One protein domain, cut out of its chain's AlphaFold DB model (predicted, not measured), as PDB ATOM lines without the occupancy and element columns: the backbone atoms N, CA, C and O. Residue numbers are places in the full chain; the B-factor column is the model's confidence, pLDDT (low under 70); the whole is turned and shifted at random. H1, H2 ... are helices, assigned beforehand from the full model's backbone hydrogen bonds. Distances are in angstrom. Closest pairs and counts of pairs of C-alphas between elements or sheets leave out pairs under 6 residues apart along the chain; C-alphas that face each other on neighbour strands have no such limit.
ATOM      1  N   LYS A  78       1.003 111.558  34.310       83.06
ATOM      2  CA  LYS A  78       0.365 112.447  33.331       83.06
ATOM      3  C   LYS A  78      -0.877 113.116  33.923       83.06
ATOM      4  O   LYS A  78      -1.028 114.322  33.789       83.06
ATOM      5  N   ARG A  79      -1.728 112.340  34.599       82.38
ATOM      6  CA  ARG A  79      -2.956 112.830  35.230       82.38
ATOM      7  C   ARG A  79      -2.654 113.795  36.372       82.38
ATOM      8  O   ARG A  79      -3.307 114.822  36.450       82.38
ATOM      9  N   THR A  80      -1.644 113.524  37.199       82.00
ATOM     10  CA  THR A  80      -1.221 114.444  38.264       82.00
ATOM     11  C   THR A  80      -0.805 115.798  37.700       82.00
ATOM     12  O   THR A  80      -1.241 116.825  38.199       82.00
ATOM     13  N   LEU A  81       0.020 115.808  36.648       84.00
ATOM     14  CA  LEU A  81       0.486 117.055  36.041       84.00
ATOM     15  C   LEU A  81      -0.648 117.806  35.330       84.00
ATOM     16  O   LEU A  81      -0.688 119.025  35.408       84.00
ATOM     17  N   GLN A  82      -1.591 117.090  34.708       86.06
ATOM     18  CA  GLN A  82      -2.794 117.694  34.121       86.06
ATOM     19  C   GLN A  82      -3.696 118.333  35.173       86.06
ATOM     20  O   GLN A  82      -4.139 119.458  34.980       86.06
ATOM     21  N   LEU A  83      -3.956 117.625  36.275       83.62
ATOM     22  CA  LEU A  83      -4.774 118.134  37.374       83.62
ATOM     23  C   LEU A  83      -4.109 119.313  38.084       83.62
ATOM     24  O   LEU A  83      -4.806 120.205  38.527       83.62
ATOM     25  N   ALA A  84      -2.778 119.342  38.144       79.31
ATOM     26  CA  ALA A  84      -2.015 120.459  38.693       79.31
ATOM     27  C   ALA A  84      -1.811 121.623  37.696       79.31
ATOM     28  O   ALA A  84      -1.006 122.510  37.962       79.31
ATOM     29  N   GLY A  85      -2.428 121.583  36.506       79.00
ATOM     30  CA  GLY A  85      -2.283 122.635  35.490       79.00
ATOM     31  C   GLY A  85      -0.874 122.772  34.894       79.00
ATOM     32  O   GLY A  85      -0.551 123.787  34.279       79.00
ATOM     33  N   LEU A  86      -0.005 121.768  35.059       81.38
ATOM     34  CA  LEU A  86       1.396 121.834  34.648       81.38
ATOM     35  C   LEU A  86       1.610 121.283  33.228       81.38
ATOM     36  O   LEU A  86       1.160 120.175  32.915       81.38
ATOM     37  N   PRO A  87       2.368 121.988  32.363       77.38
ATOM     38  CA  PRO A  87       2.598 121.528  31.002       77.38
ATOM     39  C   PRO A  87       3.454 120.254  30.965       77.38
ATOM     40  O   PRO A  87       4.563 120.194  31.499       77.38
ATOM     41  N   ILE A  88       2.949 119.230  30.270       75.38
ATOM     42  CA  ILE A  88       3.580 117.902  30.143       75.38
ATOM     43  C   ILE A  88       4.692 117.910  29.079       75.38
ATOM     44  O   ILE A  88       5.649 117.127  29.141       75.38
ATOM     45  N   ASP A  89       4.615 118.839  28.125       67.50
ATOM     46  CA  ASP A  89       5.531 118.925  26.985       67.50
ATOM     47  C   ASP A  89       6.876 119.571  27.350       67.50
ATOM     48  O   ASP A  89       7.909 119.239  26.763       67.50
ATOM     49  N   GLY A  90       6.934 120.343  28.439       59.72
ATOM     50  CA  GLY A  90       8.166 120.942  28.966       59.72
ATOM     51  C   GLY A  90       8.892 120.077  30.004       59.72
ATOM     52  O   GLY A  90       8.320 119.176  30.618       59.72
ATOM     53  N   THR A  91      10.184 120.318  30.228       64.25
ATOM     54  CA  THR A  91      10.855 119.912  31.478       64.25
ATOM     55  C   THR A  91      10.542 120.953  32.546       64.25
ATOM     56  O   THR A  91      11.415 121.731  32.933       64.25
ATOM     57  N   VAL A  92       9.283 121.025  32.974       66.88
ATOM     58  CA  VAL A  92       8.887 121.947  34.041       66.88
ATOM     59  C   VAL A  92       9.578 121.509  35.326       66.88
ATOM     60  O   VAL A  92       9.465 120.359  35.755       66.88
ATOM     61  N   ILE A  93      10.338 122.419  35.926       75.50
ATOM     62  CA  ILE A  93      10.914 122.225  37.253       75.50
ATOM     63  C   ILE A  93       9.965 122.925  38.212       75.50
ATOM     64  O   ILE A  93       9.818 124.139  38.128       75.50
ATOM     65  N   PHE A  94       9.337 122.165  39.110       77.12
ATOM     66  CA  PHE A  94       8.364 122.705  40.063       77.12
ATOM     67  C   PHE A  94       8.924 123.905  40.844       77.12
ATOM     68  O   PHE A  94       8.258 124.921  40.982       77.12
ATOM     69  N   ASP A  95      10.197 123.849  41.244       77.69
ATOM     70  CA  ASP A  95      10.854 124.932  41.989       77.69
ATOM     71  C   ASP A  95      11.218 126.162  41.130       77.69
ATOM     72  O   ASP A  95      11.563 127.206  41.677       77.69
ATOM     73  N   ARG A  96      11.136 126.065  39.796       81.00
ATOM     74  CA  ARG A  96      11.331 127.203  38.876       81.00
ATOM     75  C   ARG A  96      10.038 127.930  38.521       81.00
ATOM     76  O   ARG A  96      10.114 128.991  37.914       81.00
ATOM     77  N   LEU A  97       8.886 127.367  38.875       82.56
ATOM     78  CA  LEU A  97       7.609 128.066  38.780       82.56
ATOM     79  C   LEU A  97       7.590 129.230  39.771       82.56
ATOM     80  O   LEU A  97       8.219 129.152  40.832       82.56
ATOM     81  N   SER A  98       6.852 130.287  39.453       86.38
ATOM     82  CA  SER A  98       6.610 131.379  40.393       86.38
ATOM     83  C   SER A  98       5.891 130.863  41.654       86.38
ATOM     84  O   SER A  98       5.195 129.845  41.607       86.38
ATOM     85  N   PRO A  99       6.031 131.537  42.811       86.94
ATOM     86  CA  PRO A  99       5.307 131.151  44.023       86.94
ATOM     87  C   PRO A  99       3.788 131.053  43.812       86.94
ATOM     88  O   PRO A  99       3.169 130.139  44.349       86.94
ATOM     89  N   ALA A 100       3.221 131.944  42.990       86.31
ATOM     90  CA  ALA A 100       1.804 131.952  42.640       86.31
ATOM     91  C   ALA A 100       1.401 130.712  41.825       86.31
ATOM     92  O   ALA A 100       0.436 130.042  42.173       86.31
ATOM     93  N   GLU A 101       2.174 130.350  40.798       87.75
ATOM     94  CA  GLU A 101       1.919 129.144  39.996       87.75
ATOM     95  C   GLU A 101       2.068 127.861  40.818       87.75
ATOM     96  O   GLU A 101       1.304 126.918  40.636       87.75
ATOM     97  N   ARG A 102       3.033 127.808  41.749       88.81
ATOM     98  CA  ARG A 102       3.172 126.655  42.653       88.81
ATOM     99  C   ARG A 102       1.968 126.513  43.573       88.81
ATOM    100  O   ARG A 102       1.514 125.392  43.777       88.81
ATOM    101  N   ALA A 103       1.487 127.620  44.133       88.94
ATOM    102  CA  ALA A 103       0.303 127.616  44.979       88.94
ATOM    103  C   ALA A 103      -0.930 127.169  44.182       88.94
ATOM    104  O   ALA A 103      -1.618 126.257  44.620       88.94
ATOM    105  N   ALA A 104      -1.131 127.711  42.978       90.38
ATOM    106  CA  ALA A 104      -2.217 127.301  42.087       90.38
ATOM    107  C   ALA A 104      -2.157 125.800  41.751       90.38
ATOM    108  O   ALA A 104      -3.131 125.090  41.952       90.38
ATOM    109  N   ALA A 105      -0.988 125.281  41.363       89.25
ATOM    110  CA  ALA A 105      -0.819 123.864  41.036       89.25
ATOM    111  C   ALA A 105      -1.102 122.921  42.221       89.25
ATOM    112  O   ALA A 105      -1.614 121.814  42.039       89.25
ATOM    113  N   VAL A 106      -0.739 123.338  43.441       92.06
ATOM    114  CA  VAL A 106      -1.067 122.600  44.669       92.06
ATOM    115  C   VAL A 106      -2.562 122.664  44.942       92.06
ATOM    116  O   VAL A 106      -3.143 121.638  45.280       92.06
ATOM    117  N   ASP A 107      -3.176 123.829  44.776       92.00
ATOM    118  CA  ASP A 107      -4.591 124.050  45.053       92.00
ATOM    119  C   ASP A 107      -5.482 123.285  44.068       92.00
ATOM    120  O   ASP A 107      -6.422 122.625  44.503       92.00
ATOM    121  N   ASP A 108      -5.130 123.265  42.782       90.88
ATOM    122  CA  ASP A 108      -5.851 122.522  41.746       90.88
ATOM    123  C   ASP A 108      -5.799 121.006  41.995       90.88
ATOM    124  O   ASP A 108      -6.813 120.305  41.913       90.88
ATOM    125  N   LEU A 109      -4.625 120.474  42.364       90.00
ATOM    126  CA  LEU A 109      -4.499 119.053  42.687       90.00
ATOM    127  C   LEU A 109      -5.151 118.712  44.033       90.00
ATOM    128  O   LEU A 109      -5.713 117.628  44.180       90.00
ATOM    129  N   TRP A 110      -5.099 119.619  45.008       92.75
ATOM    130  CA  TRP A 110      -5.763 119.447  46.296       92.75
ATOM    131  C   TRP A 110      -7.289 119.471  46.157       92.75
ATOM    132  O   TRP A 110      -7.960 118.675  46.800       92.75
ATOM    133  N   LEU A 111      -7.846 120.282  45.253       91.00
ATOM    134  CA  LEU A 111      -9.280 120.281  44.945       91.00
ATOM    135  C   LEU A 111      -9.758 118.910  44.438       91.00
ATOM    136  O   LEU A 111     -10.874 118.486  44.734       91.00
ATOM    137  N   ALA A 112      -8.906 118.196  43.698       88.44
ATOM    138  CA  ALA A 112      -9.189 116.840  43.233       88.44
ATOM    139  C   ALA A 112      -9.019 115.765  44.328       88.44
ATOM    140  O   ALA A 112      -9.557 114.666  44.185       88.44
ATOM    141  N   TYR A 113      -8.273 116.066  45.397       88.69
ATOM    142  CA  TYR A 113      -7.951 115.155  46.499       88.69
ATOM    143  C   TYR A 113      -7.984 115.896  47.851       88.69
ATOM    144  O   TYR A 113      -6.935 116.056  48.486       88.69
ATOM    145  N   PRO A 114      -9.168 116.354  48.302       88.62
ATOM    146  CA  PRO A 114      -9.285 117.224  49.475       88.62
ATOM    147  C   PRO A 114      -8.863 116.532  50.779       88.62
ATOM    148  O   PRO A 114      -8.395 117.198  51.701       88.62
ATOM    149  N   ASP A 115      -8.959 115.201  50.823       91.19
ATOM    150  CA  ASP A 115      -8.581 114.367  51.972       91.19
ATOM    151  C   ASP A 115      -7.061 114.265  52.182       91.19
ATOM    152  O   ASP A 115      -6.596 113.741  53.193       91.19
ATOM    153  N   VAL A 116      -6.260 114.734  51.219       89.38
ATOM    154  CA  VAL A 116      -4.799 114.695  51.285       89.38
ATOM    155  C   VAL A 116      -4.278 116.039  51.775       89.38
ATOM    156  O   VAL A 116      -4.639 117.092  51.255       89.38
ATOM    157  N   GLU A 117      -3.363 116.026  52.740       91.88
ATOM    158  CA  GLU A 117      -2.755 117.263  53.224       91.88
ATOM    159  C   GLU A 117      -1.988 118.004  52.114       91.88
ATOM    160  O   GLU A 117      -1.201 117.410  51.369       91.88
ATOM    161  N   ARG A 118      -2.138 119.336  52.048       90.69
ATOM    162  CA  ARG A 118      -1.500 120.189  51.022       90.69
ATOM    163  C   ARG A 118       0.014 119.977  50.899       90.69
ATOM    164  O   ARG A 118       0.560 120.023  49.796       90.69
ATOM    165  N   HIS A 119       0.707 119.718  52.007       91.50
ATOM    166  CA  HIS A 119       2.153 119.487  51.995       91.50
ATOM    167  C   HIS A 119       2.532 118.166  51.282       91.50
ATOM    168  O   HIS A 119       3.556 118.094  50.590       91.50
ATOM    169  N   ILE A 120       1.680 117.137  51.385       92.31
ATOM    170  CA  ILE A 120       1.823 115.856  50.679       92.31
ATOM    171  C   ILE A 120       1.561 116.065  49.188       92.31
ATOM    172  O   ILE A 120       2.345 115.597  48.361       92.31
ATOM    173  N   VAL A 121       0.521 116.831  48.841       90.19
ATOM    174  CA  VAL A 121       0.196 117.209  47.455       90.19
ATOM    175  C   VAL A 121       1.386 117.915  46.794       90.19
ATOM    176  O   VAL A 121       1.848 117.492  45.734       90.19
ATOM    177  N   ALA A 122       1.961 118.925  47.453       90.06
ATOM    178  CA  ALA A 122       3.135 119.643  46.955       90.06
ATOM    179  C   ALA A 122       4.349 118.720  46.745       90.06
ATOM    180  O   ALA A 122       5.019 118.774  45.709       90.06
ATOM    181  N   THR A 123       4.611 117.825  47.703       91.81
ATOM    182  CA  THR A 123       5.695 116.836  47.610       91.81
ATOM    183  C   THR A 123       5.471 115.872  46.443       91.81
ATOM    184  O   THR A 123       6.403 115.569  45.690       91.81
ATOM    185  N   HIS A 124       4.228 115.435  46.244       91.00
ATOM    186  CA  HIS A 124       3.852 114.552  45.152       91.00
ATOM    187  C   HIS A 124       4.047 115.224  43.785       91.00
ATOM    188  O   HIS A 124       4.673 114.631  42.904       91.00
ATOM    189  N   ILE A 125       3.612 116.477  43.612       89.81
ATOM    190  CA  ILE A 125       3.832 117.239  42.369       89.81
ATOM    191  C   ILE A 125       5.332 117.370  42.080       89.81
ATOM    192  O   ILE A 125       5.780 117.064  40.970       89.81
ATOM    193  N   ARG A 126       6.139 117.748  43.083       90.19
ATOM    194  CA  ARG A 126       7.599 117.861  42.938       90.19
ATOM    195  C   ARG A 126       8.219 116.541  42.470       90.19
ATOM    196  O   ARG A 126       9.045 116.538  41.551       90.19
ATOM    197  N   TRP A 127       7.798 115.420  43.053       90.94
ATOM    198  CA  TRP A 127       8.256 114.090  42.650       90.94
ATOM    199  C   TRP A 127       7.889 113.761  41.195       90.94
ATOM    200  O   TRP A 127       8.748 113.300  40.436       90.94
ATOM    201  N   GLN A 128       6.659 114.060  40.765       89.50
ATOM    202  CA  GLN A 128       6.225 113.821  39.385       89.50
ATOM    203  C   GLN A 128       7.006 114.663  38.370       89.50
ATOM    204  O   GLN A 128       7.403 114.141  37.321       89.50
ATOM    205  N   CYS A 129       7.303 115.928  38.688       87.62
ATOM    206  CA  CYS A 129       8.151 116.781  37.853       87.62
ATOM    207  C   CYS A 129       9.582 116.228  37.748       87.62
ATOM    208  O   CYS A 129      10.148 116.151  36.654       87.62
ATOM    209  N   HIS A 130      10.164 115.769  38.862       88.56
ATOM    210  CA  HIS A 130      11.499 115.167  38.860       88.56
ATOM    211  C   HIS A 130      11.550 113.879  38.023       88.56
ATOM    212  O   HIS A 130      12.462 113.683  37.212       88.56
ATOM    213  N   LYS A 131      10.538 113.018  38.164       88.12
ATOM    214  CA  LYS A 131      10.407 111.788  37.378       88.12
ATOM    215  C   LYS A 131      10.304 112.091  35.881       88.12
ATOM    216  O   LYS A 131      10.986 111.445  35.088       88.12
ATOM    217  N   LEU A 132       9.520 113.102  35.491       85.06
ATOM    218  CA  LEU A 132       9.356 113.501  34.087       85.06
ATOM    219  C   LEU A 132      10.681 113.992  33.501       85.06
ATOM    220  O   LEU A 132      11.065 113.598  32.401       85.06
ATOM    221  N   ARG A 133      11.416 114.810  34.261       85.94
ATOM    222  CA  ARG A 133      12.738 115.307  33.866       85.94
ATOM    223  C   ARG A 133      13.732 114.166  33.646       85.94
ATOM    224  O   ARG A 133      14.452 114.164  32.646       85.94
ATOM    225  N   SER A 134      13.766 113.199  34.562       87.38
ATOM    226  CA  SER A 134      14.633 112.022  34.451       87.38
ATOM    227  C   SER A 134      14.287 111.182  33.218       87.38
ATOM    228  O   SER A 134      15.178 110.809  32.452       87.38
ATOM    229  N   GLU A 135      12.997 110.952  32.965       86.44
ATOM    230  CA  GLU A 135      12.559 110.167  31.811       86.44
ATOM    231  C   GLU A 135      12.855 110.876  30.485       86.44
ATOM    232  O   GLU A 135      13.395 110.249  29.575       86.44
ATOM    233  N   LYS A 136      12.632 112.194  30.384       84.00
ATOM    234  CA  LYS A 136      13.014 112.973  29.192       84.00
ATOM    235  C   LYS A 136      14.518 112.920  28.926       84.00
ATOM    236  O   LYS A 136      14.932 112.727  27.786       84.00
ATOM    237  N   LYS A 137      15.352 112.995  29.971       87.38
ATOM    238  CA  LYS A 137      16.810 112.825  29.834       87.38
ATOM    239  C   LYS A 137      17.168 111.438  29.290       87.38
ATOM    240  O   LYS A 137      18.024 111.320  28.414       87.38
ATOM    241  N   ARG A 138      16.503 110.384  29.772       87.56
ATOM    242  CA  ARG A 138      16.694 109.012  29.271       87.56
ATOM    243  C   ARG A 138      16.238 108.868  27.821       87.56
ATOM    244  O   ARG A 138      16.944 108.244  27.034       87.56
ATOM    245  N   GLN A 139      15.103 109.461  27.456       86.81
ATOM    246  CA  GLN A 139      14.596 109.476  26.082       86.81
ATOM    247  C   GLN A 139      15.570 110.168  25.129       86.81
ATOM    248  O   GLN A 139      15.917 109.575  24.110       86.81
ATOM    249  N   ALA A 140      16.084 111.346  25.490       85.56
ATOM    250  CA  ALA A 140      17.100 112.044  24.705       85.56
ATOM    251  C   ALA A 140      18.361 111.180  24.511       85.56
ATOM    252  O   ALA A 140      18.864 111.052  23.397       85.56
ATOM    253  N   GLY A 141      18.822 110.496  25.565       88.88
ATOM    254  CA  GLY A 141      19.943 109.557  25.473       88.88
ATOM    255  C   GLY A 141      19.668 108.361  24.552       88.88
ATOM    256  O   GLY A 141      20.535 107.970  23.772       88.88
ATOM    257  N   ARG A 142      18.456 107.787  24.596       90.81
ATOM    258  CA  ARG A 142      18.042 106.704  23.684       90.81
ATOM    259  C   ARG A 142      17.966 107.184  22.233       90.81
ATOM    260  O   ARG A 142      18.426 106.472  21.345       90.81
ATOM    261  N   GLN A 143      17.446 108.387  21.994       86.50
ATOM    262  CA  GLN A 143      17.377 108.984  20.659       86.50
ATOM    263  C   GLN A 143      18.768 109.274  20.090       86.50
ATOM    264  O   GLN A 143      19.032 108.917  18.946       86.50
ATOM    265  N   ALA A 144      19.681 109.831  20.892       85.75
ATOM    266  CA  ALA A 144      21.061 110.068  20.476       85.75
ATOM    267  C   ALA A 144      21.777 108.759  20.098       85.75
ATOM    268  O   ALA A 144      22.419 108.683  19.054       85.75
ATOM    269  N   LYS A 145      21.600 107.694  20.896       88.38
ATOM    270  CA  LYS A 145      22.142 106.362  20.575       88.38
ATOM    271  C   LYS A 145      21.548 105.785  19.289       88.38
ATOM    272  O   LYS A 145      22.286 105.250  18.471       88.38
ATOM    273  N   ALA A 146      20.237 105.913  19.090       86.69
ATOM    274  CA  ALA A 146      19.583 105.456  17.867       86.69
ATOM    275  C   ALA A 146      20.054 106.243  16.632       86.69
ATOM    276  O   ALA A 146      20.276 105.651  15.580       86.69
ATOM    277  N   ALA A 147      20.250 107.558  16.757       83.69
ATOM    278  CA  ALA A 147      20.798 108.391  15.691       83.69
ATOM    279  C   ALA A 147      22.241 107.991  15.343       83.69
ATOM    280  O   ALA A 147      22.552 107.814  14.168       83.69
ATOM    281  N   ALA A 148      23.089 107.754  16.349       85.88
ATOM    282  CA  ALA A 148      24.453 107.268  16.145       85.88
ATOM    283  C   ALA A 148      24.479 105.888  15.464       85.88
ATOM    284  O   ALA A 148      25.243 105.682  14.525       85.88
ATOM    285  N   ALA A 149      23.600 104.965  15.872       86.25
ATOM    286  CA  ALA A 149      23.481 103.651  15.241       86.25
ATOM    287  C   ALA A 149      23.038 103.749  13.772       86.25
ATOM    288  O   ALA A 149      23.588 103.057  12.919       86.25
ATOM    289  N   ARG A 150      22.091 104.642  13.448       82.00
ATOM    290  CA  ARG A 150      21.683 104.897  12.057       82.00
ATOM    291  C   ARG A 150      22.810 105.506  11.228       82.00
ATOM    292  O   ARG A 150      22.999 105.090  10.093       82.00
ATOM    293  N   ALA A 151      23.566 106.451  11.786       79.94
ATOM    294  CA  ALA A 151      24.715 107.043  11.105       79.94
ATOM    295  C   ALA A 151      25.816 106.003  10.840       79.94
ATOM    296  O   ALA A 151      26.350 105.943   9.736       79.94
ATOM    297  N   ALA A 152      26.100 105.130  11.813       81.12
ATOM    298  CA  ALA A 152      27.048 104.032  11.650       81.12
ATOM    299  C   ALA A 152      26.578 103.011  10.599       81.12
ATOM    300  O   ALA A 152      27.366 102.596   9.754       81.12
ATOM    301  N   ALA A 153      25.290 102.651  10.600       79.75
ATOM    302  CA  ALA A 153      24.713 101.765   9.590       79.75
ATOM    303  C   ALA A 153      24.767 102.384   8.183       79.75
ATOM    304  O   ALA A 153      25.113 101.696   7.226       79.75
ATOM    305  N   ALA A 154      24.492 103.684   8.054       76.00
ATOM    306  CA  ALA A 154      24.616 104.400   6.788       76.00
ATOM    307  C   ALA A 154      26.074 104.441   6.298       76.00
ATOM    308  O   ALA A 154      26.333 104.153   5.134       76.00
ATOM    309  N   ALA A 155      27.035 104.718   7.185       76.69
ATOM    310  CA  ALA A 155      28.457 104.690   6.844       76.69
ATOM    311  C   ALA A 155      28.922 103.288   6.409       76.69
ATOM    312  O   ALA A 155      29.637 103.158   5.417       76.69
ATOM    313  N   ALA A 156      28.470 102.233   7.093       74.19
ATOM    314  CA  ALA A 156      28.763 100.850   6.719       74.19
ATOM    315  C   ALA A 156      28.133 100.460   5.369       74.19
ATOM    316  O   ALA A 156      28.768  99.768   4.572       74.19
ATOM    317  N   ALA A 157      26.917 100.933   5.079       73.38
ATOM    318  CA  ALA A 157      26.263 100.725   3.788       73.38
ATOM    319  C   ALA A 157      27.021 101.423   2.649       73.38
ATOM    320  O   ALA A 157      27.244 100.814   1.606       73.38
ATOM    321  N   VAL A 158      27.486 102.660   2.861       71.62
ATOM    322  CA  VAL A 158      28.314 103.385   1.883       71.62
ATOM    323  C   VAL A 158      29.655 102.682   1.673       71.62
ATOM    324  O   VAL A 158      30.048 102.465   0.531       71.62
ATOM    325  N   ALA A 159      30.335 102.255   2.740       68.25
ATOM    326  CA  ALA A 159      31.590 101.509   2.626       68.25
ATOM    327  C   ALA A 159      31.413 100.189   1.856       68.25
ATOM    328  O   ALA A 159      32.246  99.853   1.017       68.25
ATOM    329  N   SER A 160      30.301  99.483   2.088       64.69
ATOM    330  CA  SER A 160      29.960  98.245   1.375       64.69
ATOM    331  C   SER A 160      29.614  98.496  -0.097       64.69
ATOM    332  O   SER A 160      29.983  97.713  -0.965       64.69
ATOM    333  N   ALA A 161      28.939  99.605  -0.411       60.16
ATOM    334  CA  ALA A 161      28.667  99.996  -1.792       60.16
ATOM    335  C   ALA A 161      29.960 100.358  -2.547       60.16
ATOM    336  O   ALA A 161      30.113 100.003  -3.715       60.16
ATOM    337  N   VAL A 162      30.915 101.006  -1.873       62.34
ATOM    338  CA  VAL A 162      32.226 101.343  -2.446       62.34
ATOM    339  C   VAL A 162      33.050 100.086  -2.737       62.34
ATOM    340  O   VAL A 162      33.625 100.000  -3.819       62.34
ATOM    341  N   THR A 163      33.077  99.088  -1.846       59.47
ATOM    342  CA  THR A 163      33.793  97.822  -2.096       59.47
ATOM    343  C   THR A 163      33.147  96.968  -3.187       59.47
ATOM    344  O   THR A 163      33.860  96.368  -3.989       59.47
ATOM    345  N   VAL A 164      31.814  96.937  -3.284       63.28
ATOM    346  CA  VAL A 164      31.129  96.252  -4.398       63.28
ATOM    347  C   VAL A 164      31.404  96.965  -5.730       63.28
ATOM    348  O   VAL A 164      31.665  96.306  -6.736       63.28
ATOM    349  N   SER A 165      31.425  98.302  -5.743       53.19
ATOM    350  CA  SER A 165      31.688  99.078  -6.961       53.19
ATOM    351  C   SER A 165      33.138  98.985  -7.444       53.19
ATOM    352  O   SER A 165      33.366  99.002  -8.652       53.19
ATOM    353  N   THR A 166      34.126  98.868  -6.550       56.25
ATOM    354  CA  THR A 166      35.527  98.642  -6.947       56.25
ATOM    355  C   THR A 166      35.779  97.203  -7.393       56.25
ATOM    356  O   THR A 166      36.571  96.988  -8.307       56.25
ATOM    357  N   SER A 167      35.057  96.223  -6.841       51.38
ATOM    358  CA  SER A 167      35.151  94.827  -7.287       51.38
ATOM    359  C   SER A 167      34.529  94.591  -8.672       51.38
ATOM    360  O   SER A 167      34.961  93.680  -9.373       51.38
ATOM    361  N   ALA A 168      33.555  95.407  -9.092       54.16
ATOM    362  CA  ALA A 168      32.961  95.341 -10.432       54.16
ATOM    363  C   ALA A 168      33.826  96.008 -11.526       54.16
ATOM    364  O   ALA A 168      33.649  95.718 -12.706       54.16
TER     365      ALA A 168
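What this domain is: This is residues 78 to 168 of the 179 residues of an uncharacterized protein of Pyronema omphalodes (strain CBS 100304) (UniProt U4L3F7). One long helix, H3, bears a small compact head at its first end, where H2 crosses it and short H1 packs on both. Residues 138 to 168 of H3 stick out. The printed part has 91 residues with three named helices, H1, H2, H3 in order: all helix, extended, radius of gyration of the C-alphas 22.9 A, spans 77 by 23 by 15 A.

Where its parts are: H3, residues 118 to 168, runs 74.7 A from C-alpha 118 at (-1.500, 120.189, 51.022) to C-alpha 168 at (32.961, 95.341, -10.432). H2 is residues 99 to 112, 20.4 A; H1 is residues 78 to 83.

How they stand to each other: H3, with residues 118 to 125 alone, touches H2 about perpendicular, at 80 degrees; closest C-alphas Ala 122 and Val 106, 5.6 A. H3, with residues 125 to 129 alone, touches H1 at a steep tilt of 39 degrees, opposite ways; closest C-alphas Ile 125 and Thr 80, 7.1 A. H1 touches H2; closest C-alphas Leu 83 and Leu 109, 5.4 A. In H1, H2 and H3 every O i to N i+4 pair is within hydrogen-bond range.

The domain as a whole: The farthest C-alphas, Asp 115 and Ala 168, are 77.3 A apart. The printed part has no cut; link H1 to H2 is long. Residues 89 to 92 and 159 to 168 have pLDDT under 70.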